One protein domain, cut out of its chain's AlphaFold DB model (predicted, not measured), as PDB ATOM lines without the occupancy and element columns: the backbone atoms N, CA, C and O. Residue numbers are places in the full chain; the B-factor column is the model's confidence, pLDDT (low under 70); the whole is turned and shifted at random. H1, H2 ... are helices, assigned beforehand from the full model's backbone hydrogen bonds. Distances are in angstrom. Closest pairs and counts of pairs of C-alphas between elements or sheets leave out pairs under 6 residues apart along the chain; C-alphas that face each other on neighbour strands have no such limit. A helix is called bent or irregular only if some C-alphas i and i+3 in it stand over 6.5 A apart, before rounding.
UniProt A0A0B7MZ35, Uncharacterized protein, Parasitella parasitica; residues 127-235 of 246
ATOM      1  N   SER A 127     226.762 227.495 168.057       86.12
ATOM      2  CA  SER A 127     225.418 227.324 167.489       86.12
ATOM      3  C   SER A 127     224.805 225.950 167.794       86.12
ATOM      4  O   SER A 127     223.583 225.814 167.796       86.12
ATOM      5  N   TRP A 128     225.634 224.954 168.132       87.12
ATOM      6  CA  TRP A 128     225.212 223.589 168.460       87.12
ATOM      7  C   TRP A 128     224.986 223.341 169.950       87.12
ATOM      8  O   TRP A 128     224.494 222.275 170.317       87.12
ATOM      9  N   ASP A 129     225.317 224.294 170.823       89.69
ATOM     10  CA  ASP A 129     225.254 224.083 172.275       89.69
ATOM     11  C   ASP A 129     223.826 223.779 172.750       89.69
ATOM     12  O   ASP A 129     223.622 222.908 173.599       89.69
ATOM     13  N   ASN A 130     222.824 224.414 172.135       91.94
ATOM     14  CA  ASN A 130     221.417 224.119 172.401       91.94
ATOM     15  C   ASN A 130     221.014 222.722 171.914       91.94
ATOM     16  O   ASN A 130     220.350 221.991 172.648       91.94
ATOM     17  N   ASP A 131     221.441 222.316 170.715       92.12
ATOM     18  CA  ASP A 131     221.159 220.977 170.182       92.12
ATOM     19  C   ASP A 131     221.804 219.888 171.058       92.12
ATOM     20  O   ASP A 131     221.179 218.872 171.373       92.12
ATOM     21  N   ILE A 132     223.028 220.136 171.535       91.94
ATOM     22  CA  ILE A 132     223.746 219.282 172.488       91.94
ATOM     23  C   ILE A 132     222.993 219.193 173.816       91.94
ATOM     24  O   ILE A 132     222.771 218.089 174.321       91.94
ATOM     25  N   LYS A 133     222.561 220.331 174.377       94.25
ATOM     26  CA  LYS A 133     221.775 220.363 175.618       94.25
ATOM     27  C   LYS A 133     220.476 219.573 175.462       94.25
ATOM     28  O   LYS A 133     220.154 218.764 176.329       94.25
ATOM     29  N   ILE A 134     219.772 219.726 174.340       95.00
ATOM     30  CA  ILE A 134     218.540 218.981 174.037       95.00
ATOM     31  C   ILE A 134     218.816 217.474 173.915       95.00
ATOM     32  O   ILE A 134     218.063 216.667 174.467       95.00
ATOM     33  N   ALA A 135     219.886 217.067 173.231       94.50
ATOM     34  CA  ALA A 135     220.259 215.656 173.099       94.50
ATOM     35  C   ALA A 135     220.625 215.022 174.453       94.50
ATOM     36  O   ALA A 135     220.184 213.911 174.772       94.50
ATOM     37  N   LEU A 136     221.376 215.741 175.291       93.50
ATOM     38  CA  LEU A 136     221.681 215.316 176.658       93.50
ATOM     39  C   LEU A 136     220.412 215.258 177.516       93.50
ATOM     40  O   LEU A 136     220.199 214.270 178.215       93.50
ATOM     41  N   LYS A 137     219.505 216.232 177.401       95.19
ATOM     42  CA  LYS A 137     218.206 216.220 178.089       95.19
ATOM     43  C   LYS A 137     217.395 214.970 177.738       95.19
ATOM     44  O   LYS A 137     216.968 214.249 178.639       95.19
ATOM     45  N   LYS A 138     217.264 214.648 176.444       94.94
ATOM     46  CA  LYS A 138     216.547 213.452 175.948       94.94
ATOM     47  C   LYS A 138     217.097 212.134 176.498       94.94
ATOM     48  O   LYS A 138     216.357 211.158 176.575       94.94
ATOM     49  N   THR A 139     218.373 212.090 176.872       92.62
ATOM     50  CA  THR A 139     219.023 210.872 177.378       92.62
ATOM     51  C   THR A 139     219.080 210.815 178.904       92.62
ATOM     52  O   THR A 139     218.915 209.738 179.475       92.62
ATOM     53  N   VAL A 140     219.278 211.949 179.580       92.31
ATOM     54  CA  VAL A 140     219.369 212.042 181.046       92.31
ATOM     55  C   VAL A 140     217.995 211.964 181.706       92.31
ATOM     56  O   VAL A 140     217.835 211.247 182.694       92.31
ATOM     57  N   TYR A 141     216.993 212.661 181.164       93.88
ATOM     58  CA  TYR A 141     215.682 212.793 181.810       93.88
ATOM     59  C   TYR A 141     214.970 211.455 182.028       93.88
ATOM     60  O   TYR A 141     214.490 211.242 183.138       93.88
ATOM     61  N   PRO A 142     214.928 210.517 181.062       92.44
ATOM     62  CA  PRO A 142     214.303 209.214 181.293       92.44
ATOM     63  C   PRO A 142     214.970 208.428 182.429       92.44
ATOM     64  O   PRO A 142     214.286 207.827 183.256       92.44
ATOM     65  N   ILE A 143     216.305 208.484 182.515       90.56
ATOM     66  CA  ILE A 143     217.079 207.804 183.564       90.56
ATOM     67  C   ILE A 143     216.780 208.432 184.927       90.56
ATOM     68  O   ILE A 143     216.491 207.725 185.894       90.56
ATOM     69  N   ASN A 144     216.824 209.762 185.009       90.19
ATOM     70  CA  ASN A 144     216.527 210.480 186.244       90.19
ATOM     71  C   ASN A 144     215.059 210.299 186.660       90.19
ATOM     72  O   ASN A 144     214.787 210.137 187.846       90.19
ATOM     73  N   ARG A 145     214.121 210.225 185.705       92.25
ATOM     74  CA  ARG A 145     212.698 209.945 185.958       92.25
ATOM     75  C   ARG A 145     212.490 208.560 186.542       92.25
ATOM     76  O   ARG A 145     211.751 208.424 187.511       92.25
ATOM     77  N   GLN A 146     213.162 207.548 186.006       90.06
ATOM     78  CA  GLN A 146     213.098 206.207 186.576       90.06
ATOM     79  C   GLN A 146     213.621 206.190 188.021       90.06
ATOM     80  O   GLN A 146     212.948 205.666 188.908       90.06
ATOM     81  N   ARG A 147     214.772 206.829 188.273       90.06
ATOM     82  CA  ARG A 147     215.341 206.958 189.625       90.06
ATOM     83  C   ARG A 147     214.396 207.682 190.580       90.06
ATOM     84  O   ARG A 147     214.210 207.223 191.701       90.06
ATOM     85  N   TRP A 148     213.770 208.766 190.126       90.00
ATOM     86  CA  TRP A 148     212.764 209.498 190.893       90.00
ATOM     87  C   TRP A 148     211.587 208.601 191.285       90.00
ATOM     88  O   TRP A 148     211.235 208.525 192.456       90.00
ATOM     89  N   LEU A 149     211.011 207.863 190.333       89.25
ATOM     90  CA  LEU A 149     209.870 206.977 190.594       89.25
ATOM     91  C   LEU A 149     210.218 205.808 191.526       89.25
ATOM     92  O   LEU A 149     209.362 205.315 192.260       89.25
ATOM     93  N   GLU A 150     211.450 205.308 191.480       90.50
ATOM     94  CA  GLU A 150     211.939 204.295 192.423       90.50
ATOM     95  C   GLU A 150     212.148 204.871 193.827       90.50
ATOM     96  O   GLU A 150     211.792 204.214 194.804       90.50
ATOM     97  N   HIS A 151     212.672 206.094 193.926       89.62
ATOM     98  CA  HIS A 151     212.882 206.813 195.185       89.62
ATOM     99  C   HIS A 151     211.559 207.193 195.856       89.62
ATOM    100  O   HIS A 151     211.335 206.879 197.023       89.62
ATOM    101  N   LYS A 152     210.626 207.757 195.081       89.19
ATOM    102  CA  LYS A 152     209.278 208.147 195.521       89.19
ATOM    103  C   LYS A 152     208.490 206.994 196.144       89.19
ATOM    104  O   LYS A 152     207.676 207.222 197.026       89.19
ATOM    105  N   ARG A 153     208.728 205.755 195.706       89.00
ATOM    106  CA  ARG A 153     208.066 204.561 196.256       89.00
ATOM    107  C   ARG A 153     208.611 204.114 197.615       89.00
ATOM    108  O   ARG A 153     207.956 203.312 198.272       89.00
ATOM    109  N   LYS A 154     209.809 204.557 197.997       87.69
ATOM    110  CA  LYS A 154     210.519 204.090 199.199       87.69
ATOM    111  C   LYS A 154     210.523 205.118 200.323       87.69
ATOM    112  O   LYS A 154     210.561 204.730 201.484       87.69
ATOM    113  N   GLU A 155     210.500 206.398 199.978       87.44
ATOM    114  CA  GLU A 155     210.696 207.493 200.925       87.44
ATOM    115  C   GLU A 155     209.387 208.165 201.337       87.44
ATOM    116  O   GLU A 155     208.472 208.329 200.531       87.44
ATOM    117  N   VAL A 156     209.333 208.616 202.593       77.00
ATOM    118  CA  VAL A 156     208.183 209.347 203.155       77.00
ATOM    119  C   VAL A 156     208.154 210.800 202.656       77.00
ATOM    120  O   VAL A 156     207.091 211.301 202.302       77.00
ATOM    121  N   ASN A 157     209.326 211.440 202.534       83.44
ATOM    122  CA  ASN A 157     209.499 212.795 201.990       83.44
ATOM    123  C   ASN A 157     210.448 212.778 200.780       83.44
ATOM    124  O   ASN A 157     211.596 213.220 200.872       83.44
ATOM    125  N   PRO A 158     210.003 212.262 199.625       83.56
ATOM    126  CA  PRO A 158     210.900 211.969 198.514       83.56
ATOM    127  C   PRO A 158     211.537 213.219 197.898       83.56
ATOM    128  O   PRO A 158     212.673 213.148 197.448       83.56
ATOM    129  N   LEU A 159     210.853 214.370 197.907       85.44
ATOM    130  CA  LEU A 159     211.382 215.627 197.358       85.44
ATOM    131  C   LEU A 159     212.587 216.174 198.134       85.44
ATOM    132  O   LEU A 159     213.489 216.744 197.530       85.44
ATOM    133  N   GLU A 160     212.596 216.022 199.458       84.19
ATOM    134  CA  GLU A 160     213.655 216.568 200.319       84.19
ATOM    135  C   GLU A 160     214.914 215.697 200.292       84.19
ATOM    136  O   GLU A 160     216.022 216.189 200.491       84.19
ATOM    137  N   THR A 161     214.749 214.398 200.035       86.44
ATOM    138  CA  THR A 161     215.827 213.406 200.120       86.44
ATOM    139  C   THR A 161     216.372 212.975 198.761       86.44
ATOM    140  O   THR A 161     217.388 212.278 198.702       86.44
ATOM    141  N   PHE A 162     215.727 213.355 197.655       88.50
ATOM    142  CA  PHE A 162     216.162 212.959 196.321       88.50
ATOM    143  C   PHE A 162     217.372 213.770 195.855       88.50
ATOM    144  O   PHE A 162     217.296 214.978 195.643       88.50
ATOM    145  N   VAL A 163     218.494 213.078 195.646       86.50
ATOM    146  CA  VAL A 163     219.760 213.685 195.223       86.50
ATOM    147  C   VAL A 163     220.242 213.047 193.926       86.50
ATOM    148  O   VAL A 163     220.327 211.823 193.798       86.50
ATOM    149  N   LEU A 164     220.603 213.889 192.958       85.00
ATOM    150  CA  LEU A 164     221.223 213.475 191.703       85.00
ATOM    151  C   LEU A 164     222.747 213.620 191.768       85.00
ATOM    152  O   LEU A 164     223.292 214.453 192.488       85.00
ATOM    153  N   SER A 165     223.454 212.803 190.988       84.62
ATOM    154  CA  SER A 165     224.909 212.920 190.873       84.62
ATOM    155  C   SER A 165     225.286 214.177 190.091       84.62
ATOM    156  O   SER A 165     224.900 214.322 188.933       84.62
ATOM    157  N   SER A 166     226.120 215.023 190.692       80.88
ATOM    158  CA  SER A 166     226.774 216.169 190.046       80.88
ATOM    159  C   SER A 166     228.179 215.845 189.515       80.88
ATOM    160  O   SER A 166     228.828 216.680 188.892       80.88
ATOM    161  N   LYS A 167     228.684 214.626 189.756       81.25
ATOM    162  CA  LYS A 167     230.071 214.254 189.423       81.25
ATOM    163  C   LYS A 167     230.237 213.769 187.988       81.25
ATOM    164  O   LYS A 167     231.264 214.024 187.362       81.25
ATOM    165  N   SER A 168     229.264 213.020 187.483       83.88
ATOM    166  CA  SER A 168     229.351 212.378 186.175       83.88
ATOM    167  C   SER A 168     227.974 212.065 185.613       83.88
ATOM    168  O   SER A 168     227.062 211.699 186.358       83.88
ATOM    169  N   PHE A 169     227.862 212.117 184.286       84.88
ATOM    170  CA  PHE A 169     226.675 211.645 183.584       84.88
ATOM    171  C   PHE A 169     226.415 210.153 183.862       84.88
ATOM    172  O   PHE A 169     227.362 209.394 184.104       84.88
ATOM    173  N   PRO A 170     225.147 209.707 183.807       82.56
ATOM    174  CA  PRO A 170     224.816 208.290 183.860       82.56
ATOM    175  C   PRO A 170     225.492 207.479 182.744       82.56
ATOM    176  O   PRO A 170     225.934 208.004 181.718       82.56
ATOM    177  N   ASN A 171     225.578 206.162 182.952       82.19
ATOM    178  CA  ASN A 171     226.224 205.263 182.001       82.19
ATOM    179  C   ASN A 171     225.580 205.371 180.606       82.19
ATOM    180  O   ASN A 171     224.358 205.425 180.484       82.19
ATOM    181  N   LYS A 172     226.412 205.368 179.558       84.50
ATOM    182  CA  LYS A 172     226.036 205.478 178.134       84.50
ATOM    183  C   LYS A 172     225.333 206.776 177.712       84.50
ATOM    184  O   LYS A 172     225.137 206.959 176.514       84.50
ATOM    185  N   THR A 173     225.024 207.705 178.620       85.06
ATOM    186  CA  THR A 173     224.370 208.983 178.283       85.06
ATOM    187  C   THR A 173     225.141 209.752 177.215       85.06
ATOM    188  O   THR A 173     224.556 210.148 176.214       85.06
ATOM    189  N   MET A 174     226.457 209.906 177.387       86.88
ATOM    190  CA  MET A 174     227.292 210.653 176.442       86.88
ATOM    191  C   MET A 174     227.306 210.007 175.050       86.88
ATOM    192  O   MET A 174     227.137 210.693 174.053       86.88
ATOM    193  N   ALA A 175     227.441 208.679 174.985       85.38
ATOM    194  CA  ALA A 175     227.435 207.947 173.721       85.38
ATOM    195  C   ALA A 175     226.075 208.043 173.009       85.38
ATOM    196  O   ALA A 175     226.020 208.285 171.810       85.38
ATOM    197  N   ASN A 176     224.971 207.914 173.750       87.75
ATOM    198  CA  ASN A 176     223.627 208.018 173.186       87.75
ATOM    199  C   ASN A 176     223.317 209.443 172.707       87.75
ATOM    200  O   ASN A 176     222.742 209.617 171.636       87.75
ATOM    201  N   ALA A 177     223.709 210.460 173.480       89.25
ATOM    202  CA  ALA A 177     223.554 211.857 173.088       89.25
ATOM    203  C   ALA A 177     224.392 212.174 171.846       89.25
ATOM    204  O   ALA A 177     223.914 212.865 170.953       89.25
ATOM    205  N   GLN A 178     225.597 211.607 171.751       88.44
ATOM    206  CA  GLN A 178     226.440 211.746 170.572       88.44
ATOM    207  C   GLN A 178     225.754 211.173 169.330       88.44
ATOM    208  O   GLN A 178     225.652 211.884 168.341       88.44
ATOM    209  N   THR A 179     225.179 209.968 169.402       89.19
ATOM    210  CA  THR A 179     224.406 209.397 168.286       89.19
ATOM    211  C   THR A 179     223.263 210.315 167.838       89.19
ATOM    212  O   THR A 179     223.037 210.465 166.643       89.19
ATOM    213  N   ILE A 180     222.559 210.958 168.778       90.94
ATOM    214  CA  ILE A 180     221.471 211.899 168.459       90.94
ATOM    215  C   ILE A 180     222.011 213.130 167.722       90.94
ATOM    216  O   ILE A 180     221.434 213.535 166.714       90.94
ATOM    217  N   VAL A 181     223.100 213.730 168.211       89.50
ATOM    218  CA  VAL A 181     223.676 214.920 167.565       89.50
ATOM    219  C   VAL A 181     224.304 214.564 166.219       89.50
ATOM    220  O   VAL A 181     224.112 215.303 165.262       89.50
ATOM    221  N   ASP A 182     224.954 213.407 166.102       86.06
ATOM    222  CA  ASP A 182     225.492 212.904 164.836       86.06
ATOM    223  C   ASP A 182     224.369 212.754 163.787       86.06
ATOM    224  O   ASP A 182     224.531 213.170 162.640       86.06
ATOM    225  N   SER A 183     223.197 212.229 164.174       88.50
ATOM    226  CA  SER A 183     222.020 212.183 163.292       88.50
ATOM    227  C   SER A 183     221.542 213.580 162.878       88.50
ATOM    228  O   SER A 183     221.305 213.807 161.692       88.50
ATOM    229  N   LEU A 184     221.477 214.537 163.809       89.19
ATOM    230  CA  LEU A 184     221.099 215.927 163.511       89.19
ATOM    231  C   LEU A 184     222.105 216.627 162.583       89.19
ATOM    232  O   LEU A 184     221.715 217.412 161.722       89.19
ATOM    233  N   MET A 185     223.400 216.348 162.732       84.38
ATOM    234  CA  MET A 185     224.438 216.864 161.836       84.38
ATOM    235  C   MET A 185     224.243 216.351 160.411       84.38
ATOM    236  O   MET A 185     224.304 217.141 159.468       84.38
ATOM    237  N   ILE A 186     223.946 215.058 160.257       84.62
ATOM    238  CA  ILE A 186     223.645 214.454 158.954       84.62
ATOM    239  C   ILE A 186     222.413 215.119 158.326       84.62
ATOM    240  O   ILE A 186     222.465 215.499 157.156       84.62
ATOM    241  N   GLU A 187     221.339 215.317 159.095       86.69
ATOM    242  CA  GLU A 187     220.119 215.994 158.630       86.69
ATOM    243  C   GLU A 187     220.378 217.441 158.186       86.69
ATOM    244  O   GLU A 187     219.855 217.878 157.161       86.69
ATOM    245  N   LYS A 188     221.234 218.177 158.906       85.81
ATOM    246  CA  LYS A 188     221.631 219.553 158.556       85.81
ATOM    247  C   LYS A 188     222.701 219.625 157.451       85.81
ATOM    248  O   LYS A 188     223.226 220.703 157.180       85.81
ATOM    249  N   GLY A 189     223.037 218.505 156.805       80.00
ATOM    250  CA  GLY A 189     223.993 218.449 155.693       80.00
ATOM    251  C   GLY A 189     225.468 218.530 156.104       80.00
ATOM    252  O   GLY A 189     226.344 218.635 155.243       80.00
ATOM    253  N   LEU A 190     225.775 218.447 157.400       75.38
ATOM    254  CA  LEU A 190     227.138 218.383 157.928       75.38
ATOM    255  C   LEU A 190     227.592 216.924 157.967       75.38
ATOM    256  O   LEU A 190     227.571 216.248 158.992       75.38
ATOM    257  N   ALA A 191     228.004 216.415 156.809       56.25
ATOM    258  CA  ALA A 191     228.498 215.051 156.673       56.25
ATOM    259  C   ALA A 191     229.989 214.961 157.046       56.25
ATOM    260  O   ALA A 191     230.851 214.853 156.170       56.25
ATOM    261  N   GLN A 192     230.321 214.994 158.340       60.75
ATOM    262  CA  GLN A 192     231.669 214.641 158.803       60.75
ATOM    263  C   GLN A 192     231.638 213.632 159.950       60.75
ATOM    264  O   GLN A 192     230.861 213.738 160.891       60.75
ATOM    265  N   LYS A 193     232.510 212.620 159.840       55.12
ATOM    266  CA  LYS A 193     232.768 211.657 160.912       55.12
ATOM    267  C   LYS A 193     233.639 212.328 161.962       55.12
ATOM    268  O   LYS A 193     234.866 212.318 161.846       55.12
ATOM    269  N   GLU A 194     232.990 212.890 162.966       64.81
ATOM    270  CA  GLU A 194     233.661 213.373 164.160       64.81
ATOM    271  C   GLU A 194     234.213 212.204 164.999       64.81
ATOM    272  O   GLU A 194     233.866 211.031 164.816       64.81
ATOM    273  N   SER A 195     235.145 212.508 165.904       68.50
ATOM    274  CA  SER A 195     235.777 211.480 166.738       68.50
ATOM    275  C   SER A 195     234.770 210.815 167.697       68.50
ATOM    276  O   SER A 195     233.858 211.480 168.176       68.50
ATOM    277  N   PRO A 196     234.943 209.543 168.097       69.25
ATOM    278  CA  PRO A 196     234.043 208.883 169.057       69.25
ATOM    279  C   PRO A 196     233.911 209.574 170.428       69.25
ATOM    280  O   PRO A 196     233.109 209.148 171.251       69.25
ATOM    281  N   THR A 197     234.726 210.593 170.702       77.56
ATOM    282  CA  THR A 197     234.766 211.337 171.964       77.56
ATOM    283  C   THR A 197     234.536 212.841 171.778       77.56
ATOM    284  O   THR A 197     234.726 213.602 172.731       77.56
ATOM    285  N   TRP A 198     234.118 213.289 170.587       79.81
ATOM    286  CA  TRP A 198     233.977 214.713 170.263       79.81
ATOM    287  C   TRP A 198     232.991 215.416 171.207       79.81
ATOM    288  O   TRP A 198     233.271 216.516 171.688       79.81
ATOM    289  N   LEU A 199     231.873 214.759 171.546       85.12
ATOM    290  CA  LEU A 199     230.846 215.360 172.397       85.12
ATOM    291  C   LEU A 199     231.371 215.560 173.819       85.12
ATOM    292  O   LEU A 199     231.188 216.624 174.406       85.12
ATOM    293  N   ALA A 200     232.105 214.578 174.345       85.44
ATOM    294  CA  ALA A 200     232.735 214.686 175.658       85.44
ATOM    295  C   ALA A 200     233.725 215.862 175.716       85.44
ATOM    296  O   ALA A 200     233.747 216.606 176.697       85.44
ATOM    297  N   GLN A 201     234.501 216.073 174.647       81.94
ATOM    298  CA  GLN A 201     235.414 217.213 174.537       81.94
ATOM    299  C   GLN A 201     234.662 218.550 174.483       81.94
ATOM    300  O   GLN A 201     235.069 219.499 175.157       81.94
ATOM    301  N   ARG A 202     233.553 218.633 173.733       83.88
ATOM    302  CA  ARG A 202     232.724 219.847 173.655       83.88
ATOM    303  C   ARG A 202     232.093 220.184 175.005       83.88
ATOM    304  O   ARG A 202     232.223 221.316 175.455       83.88
ATOM    305  N   VAL A 203     231.511 219.201 175.690       86.25
ATOM    306  CA  VAL A 203     230.937 219.376 177.036       86.25
ATOM    307  C   VAL A 203     232.006 219.826 178.038       86.25
ATOM    308  O   VAL A 203     231.769 220.722 178.845       86.25
ATOM    309  N   GLN A 204     233.222 219.274 177.964       84.81
ATOM    310  CA  GLN A 204     234.331 219.727 178.807       84.81
ATOM    311  C   GLN A 204     234.759 221.168 178.481       84.81
ATOM    312  O   GLN A 204     235.113 221.921 179.390       84.81
ATOM    313  N   ALA A 205     234.734 221.567 177.207       84.56
ATOM    314  CA  ALA A 205     235.009 222.943 176.802       84.56
ATOM    315  C   ALA A 205     233.938 223.914 177.327       84.56
ATOM    316  O   ALA A 205     234.299 224.956 177.869       84.56
ATOM    317  N   MET A 206     232.656 223.540 177.254       84.44
ATOM    318  CA  MET A 206     231.537 224.291 177.840       84.44
ATOM    319  C   MET A 206     231.715 224.463 179.353       84.44
ATOM    320  O   MET A 206     231.624 225.575 179.871       84.44
ATOM    321  N   LYS A 207     232.130 223.403 180.055       87.00
ATOM    322  CA  LYS A 207     232.428 223.478 181.491       87.00
ATOM    323  C   LYS A 207     233.563 224.454 181.813       87.00
ATOM    324  O   LYS A 207     233.484 225.180 182.799       87.00
ATOM    325  N   LYS A 208     234.608 224.518 180.980       85.25
ATOM    326  CA  LYS A 208     235.731 225.461 181.165       85.25
ATOM    327  C   LYS A 208     235.325 226.927 181.003       85.25
ATOM    328  O   LYS A 208     235.969 227.780 181.602       85.25
ATOM    329  N   ILE A 209     234.287 227.213 180.218       86.12
ATOM    330  CA  ILE A 209     233.733 228.567 180.054       86.12
ATOM    331  C   ILE A 209     232.582 228.860 181.031       86.12
ATOM    332  O   ILE A 209     231.917 229.880 180.892       86.12
ATOM    333  N   GLY A 210     232.364 227.994 182.028       85.50
ATOM    334  CA  GLY A 210     231.389 228.197 183.102       85.50
ATOM    335  C   GLY A 210     230.015 227.561 182.877       85.50
ATOM    336  O   GLY A 210     229.133 227.752 183.704       85.50
ATOM    337  N   ILE A 211     229.827 226.791 181.802       87.38
ATOM    338  CA  ILE A 211     228.559 226.120 181.484       87.38
ATOM    339  C   ILE A 211     228.652 224.651 181.919       87.38
ATOM    340  O   ILE A 211     229.174 223.804 181.184       87.38
ATOM    341  N   ASP A 212     228.173 224.332 183.124       91.25
ATOM    342  CA  ASP A 212     228.098 222.945 183.602       91.25
ATOM    343  C   ASP A 212     226.764 222.299 183.207       91.25
ATOM    344  O   ASP A 212     225.779 222.330 183.942       91.25
ATOM    345  N   LEU A 213     226.748 221.679 182.026       90.56
ATOM    346  CA  LEU A 213     225.549 221.044 181.476       90.56
ATOM    347  C   LEU A 213     224.945 219.962 182.381       90.56
ATOM    348  O   LEU A 213     223.737 219.760 182.338       90.56
ATOM    349  N   LEU A 214     225.749 219.236 183.168       89.31
ATOM    350  CA  LEU A 214     225.197 218.213 184.060       89.31
ATOM    351  C   LEU A 214     224.415 218.866 185.200       89.31
ATOM    352  O   LEU A 214     223.320 218.412 185.530       89.31
ATOM    353  N   ASP A 215     224.977 219.924 185.779       89.75
ATOM    354  CA  ASP A 215     224.352 220.646 186.879       89.75
ATOM    355  C   ASP A 215     223.094 221.387 186.411       89.75
ATOM    356  O   ASP A 215     222.033 221.242 187.015       89.75
ATOM    357  N   GLU A 216     223.159 222.066 185.262       93.56
ATOM    358  CA  GLU A 216     221.991 222.705 184.646       93.56
ATOM    359  C   GLU A 216     220.850 221.714 184.395       93.56
ATOM    360  O   GLU A 216     219.709 221.989 184.761       93.56
ATOM    361  N   LEU A 217     221.145 220.556 183.793       93.06
ATOM    362  CA  LEU A 217     220.127 219.544 183.493       93.06
ATOM    363  C   LEU A 217     219.549 218.913 184.763       93.06
ATOM    364  O   LEU A 217     218.362 218.591 184.796       93.06
ATOM    365  N   ASN A 218     220.367 218.714 185.799       91.38
ATOM    366  CA  ASN A 218     219.889 218.205 187.079       91.38
ATOM    367  C   ASN A 218     218.974 219.222 187.770       91.38
ATOM    368  O   ASN A 218     217.907 218.837 188.241       91.38
ATOM    369  N   ASN A 219     219.357 220.500 187.795       93.00
ATOM    370  CA  ASN A 219     218.551 221.569 188.386       93.00
ATOM    371  C   ASN A 219     217.224 221.735 187.639       93.00
ATOM    372  O   ASN A 219     216.167 221.722 188.262       93.00
ATOM    373  N   GLU A 220     217.258 221.785 186.305       94.62
ATOM    374  CA  GLU A 220     216.054 221.869 185.470       94.62
ATOM    375  C   GLU A 220     215.112 220.673 185.699       94.62
ATOM    376  O   GLU A 220     213.892 220.823 185.733       94.62
ATOM    377  N   PHE A 221     215.664 219.474 185.898       94.38
ATOM    378  CA  PHE A 221     214.879 218.283 186.204       94.38
ATOM    379  C   PHE A 221     214.263 218.316 187.611       94.38
ATOM    380  O   PHE A 221     213.111 217.918 187.784       94.38
ATOM    381  N   LEU A 222     215.013 218.778 188.616       92.38
ATOM    382  CA  LEU A 222     214.515 218.904 189.987       92.38
ATOM    383  C   LEU A 222     213.394 219.940 190.085       92.38
ATOM    384  O   LEU A 222     212.393 219.671 190.745       92.38
ATOM    385  N   GLU A 223     213.524 221.081 189.407       93.69
ATOM    386  CA  GLU A 223     212.455 222.084 189.341       93.69
ATOM    387  C   GLU A 223     211.198 221.529 188.662       93.69
ATOM    388  O   GLU A 223     210.105 221.675 189.205       93.69
ATOM    389  N   ALA A 224     211.345 220.783 187.561       92.81
ATOM    390  CA  ALA A 224     210.207 220.141 186.900       92.81
ATOM    391  C   ALA A 224     209.463 219.162 187.828       92.81
ATOM    392  O   ALA A 224     208.236 219.157 187.872       92.81
ATOM    393  N   ILE A 225     210.182 218.355 188.620       93.31
ATOM    394  CA  ILE A 225     209.540 217.464 189.599       93.31
ATOM    395  C   ILE A 225     208.840 218.265 190.700       93.31
ATOM    396  O   ILE A 225     207.728 217.912 191.091       93.31
ATOM    397  N   LYS A 226     209.467 219.322 191.229       91.62
ATOM    398  CA  LYS A 226     208.847 220.164 192.264       91.62
ATOM    399  C   LYS A 226     207.530 220.763 191.775       91.62
ATOM    400  O   LYS A 226     206.559 220.772 192.533       91.62
ATOM    401  N   GLU A 227     207.492 221.229 190.530       91.50
ATOM    402  CA  GLU A 227     206.285 221.756 189.891       91.50
ATOM    403  C   GLU A 227     205.215 220.664 189.734       91.50
ATOM    404  O   GLU A 227     204.092 220.842 190.205       91.50
ATOM    405  N   GLU A 228     205.573 219.492 189.196       88.75
ATOM    406  CA  GLU A 228     204.653 218.351 189.049       88.75
ATOM    407  C   GLU A 228     204.036 217.901 190.386       88.75
ATOM    408  O   GLU A 228     202.832 217.638 190.471       88.75
ATOM    409  N   GLU A 229     204.836 217.812 191.452       86.19
ATOM    410  CA  GLU A 229     204.349 217.424 192.781       86.19
ATOM    411  C   GLU A 229     203.498 218.524 193.429       86.19
ATOM    412  O   GLU A 229     202.569 218.219 194.181       86.19
ATOM    413  N   SER A 230     203.785 219.795 193.143       84.12
ATOM    414  CA  SER A 230     202.970 220.921 193.616       84.12
ATOM    415  C   SER A 230     201.600 220.930 192.940       84.12
ATOM    416  O   SER A 230     200.589 221.089 193.622       84.12
ATOM    417  N   GLN A 231     201.553 220.661 191.632       80.88
ATOM    418  CA  GLN A 231     200.310 220.516 190.872       80.88
ATOM    419  C   GLN A 231     199.495 219.303 191.351       80.88
ATOM    420  O   GLN A 231     198.303 219.409 191.621       80.88
ATOM    421  N   SER A 232     200.159 218.163 191.572       73.56
ATOM    422  CA  SER A 232     199.507 216.926 192.033       73.56
ATOM    423  C   SER A 232     198.858 217.058 193.417       73.56
ATOM    424  O   SER A 232     197.888 216.362 193.710       73.56
ATOM    425  N   LYS A 233     199.379 217.935 194.286       67.12
ATOM    426  CA  LYS A 233     198.772 218.240 195.593       67.12
ATOM    427  C   LYS A 233     197.511 219.100 195.479       67.12
ATOM    428  O   LYS A 233     196.668 219.023 196.368       67.12
ATOM    429  N   LEU A 234     197.392 219.911 194.426       61.59
ATOM    430  CA  LEU A 234     196.225 220.759 194.169       61.59
ATOM    431  C   LEU A 234     195.066 219.969 193.543       61.59
ATOM    432  O   LEU A 234     193.912 220.264 193.835       61.59
ATOM    433  N   ASP A 235     195.375 218.939 192.751       57.25
ATOM    434  CA  ASP A 235     194.384 218.098 192.065       57.25
ATOM    435  C   ASP A 235     193.880 216.908 192.909       57.25
ATOM    436  O   ASP A 235     193.044 216.121 192.456       57.25
TER     437      ASP A 235
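This is residues 127 to 235 of the 246 residues of an uncharacterized protein of Parasitella parasitica (UniProt A0A0B7MZ35). Long, kinked H1 runs through the middle of an elongated set of crossed helices: H3 packs on its first half, and H5 slants away from its middle to a free tip, residues 230 to 235. H4 crosses H3 near its first half, touching its residues 174 to 178, and turns a corner into H5 through a tight link; tiny H2 follows H1. The printed part has 109 residues, five named helices, H1 to H5 in order, and no named strand: all helix, only just loose, close to compact, with radius of gyration of the C-alphas 16.1 A and spans 50 by 27 by 22 A.

H1, residues 127 to 152, 37.6 A, begins at C-alpha 127 (225.418, 227.324, 167.489); it is irregular, with C-alphas 127 and 130 7.1 A apart, and has a kink of 34 degrees near residue 141. H2 is residues 158 to 161, H3 173 to 187, H4 198 to 208. H5, residues 213 to 234, 32.0 A, ends at C-alpha 234 (196.225, 220.759, 194.169).

H1, the hub, touches H3 with residues 131 to 140 alone, opposite ways at 38 degrees, only just steep; closest C-alphas Ala 135 and Ala 177, 5.0 A. H1 touches H5 with residues 133 to 144 alone, the same way at a steep tilt of 50 degrees; closest C-alphas Lys 137 and Leu 217, 6.6 A. H4 and H5 only just touch, only at the corner, with 3 pairs of C-alphas within 8 A; closest Val 203 and Leu 213, 7.2 A. Every O i to N i+4 pair is within hydrogen-bond range in H3 and H4, 19 of 22 in H1, 17 of 18 in H5; H2 is too short for one.

The printed part has no cut. The link H2 to H3 is long. The farthest C-alphas, Val 156 and Ala 191, are 51.0 A apart. pLDDT is under 70 at residues 191 to 196 and 233 to 235.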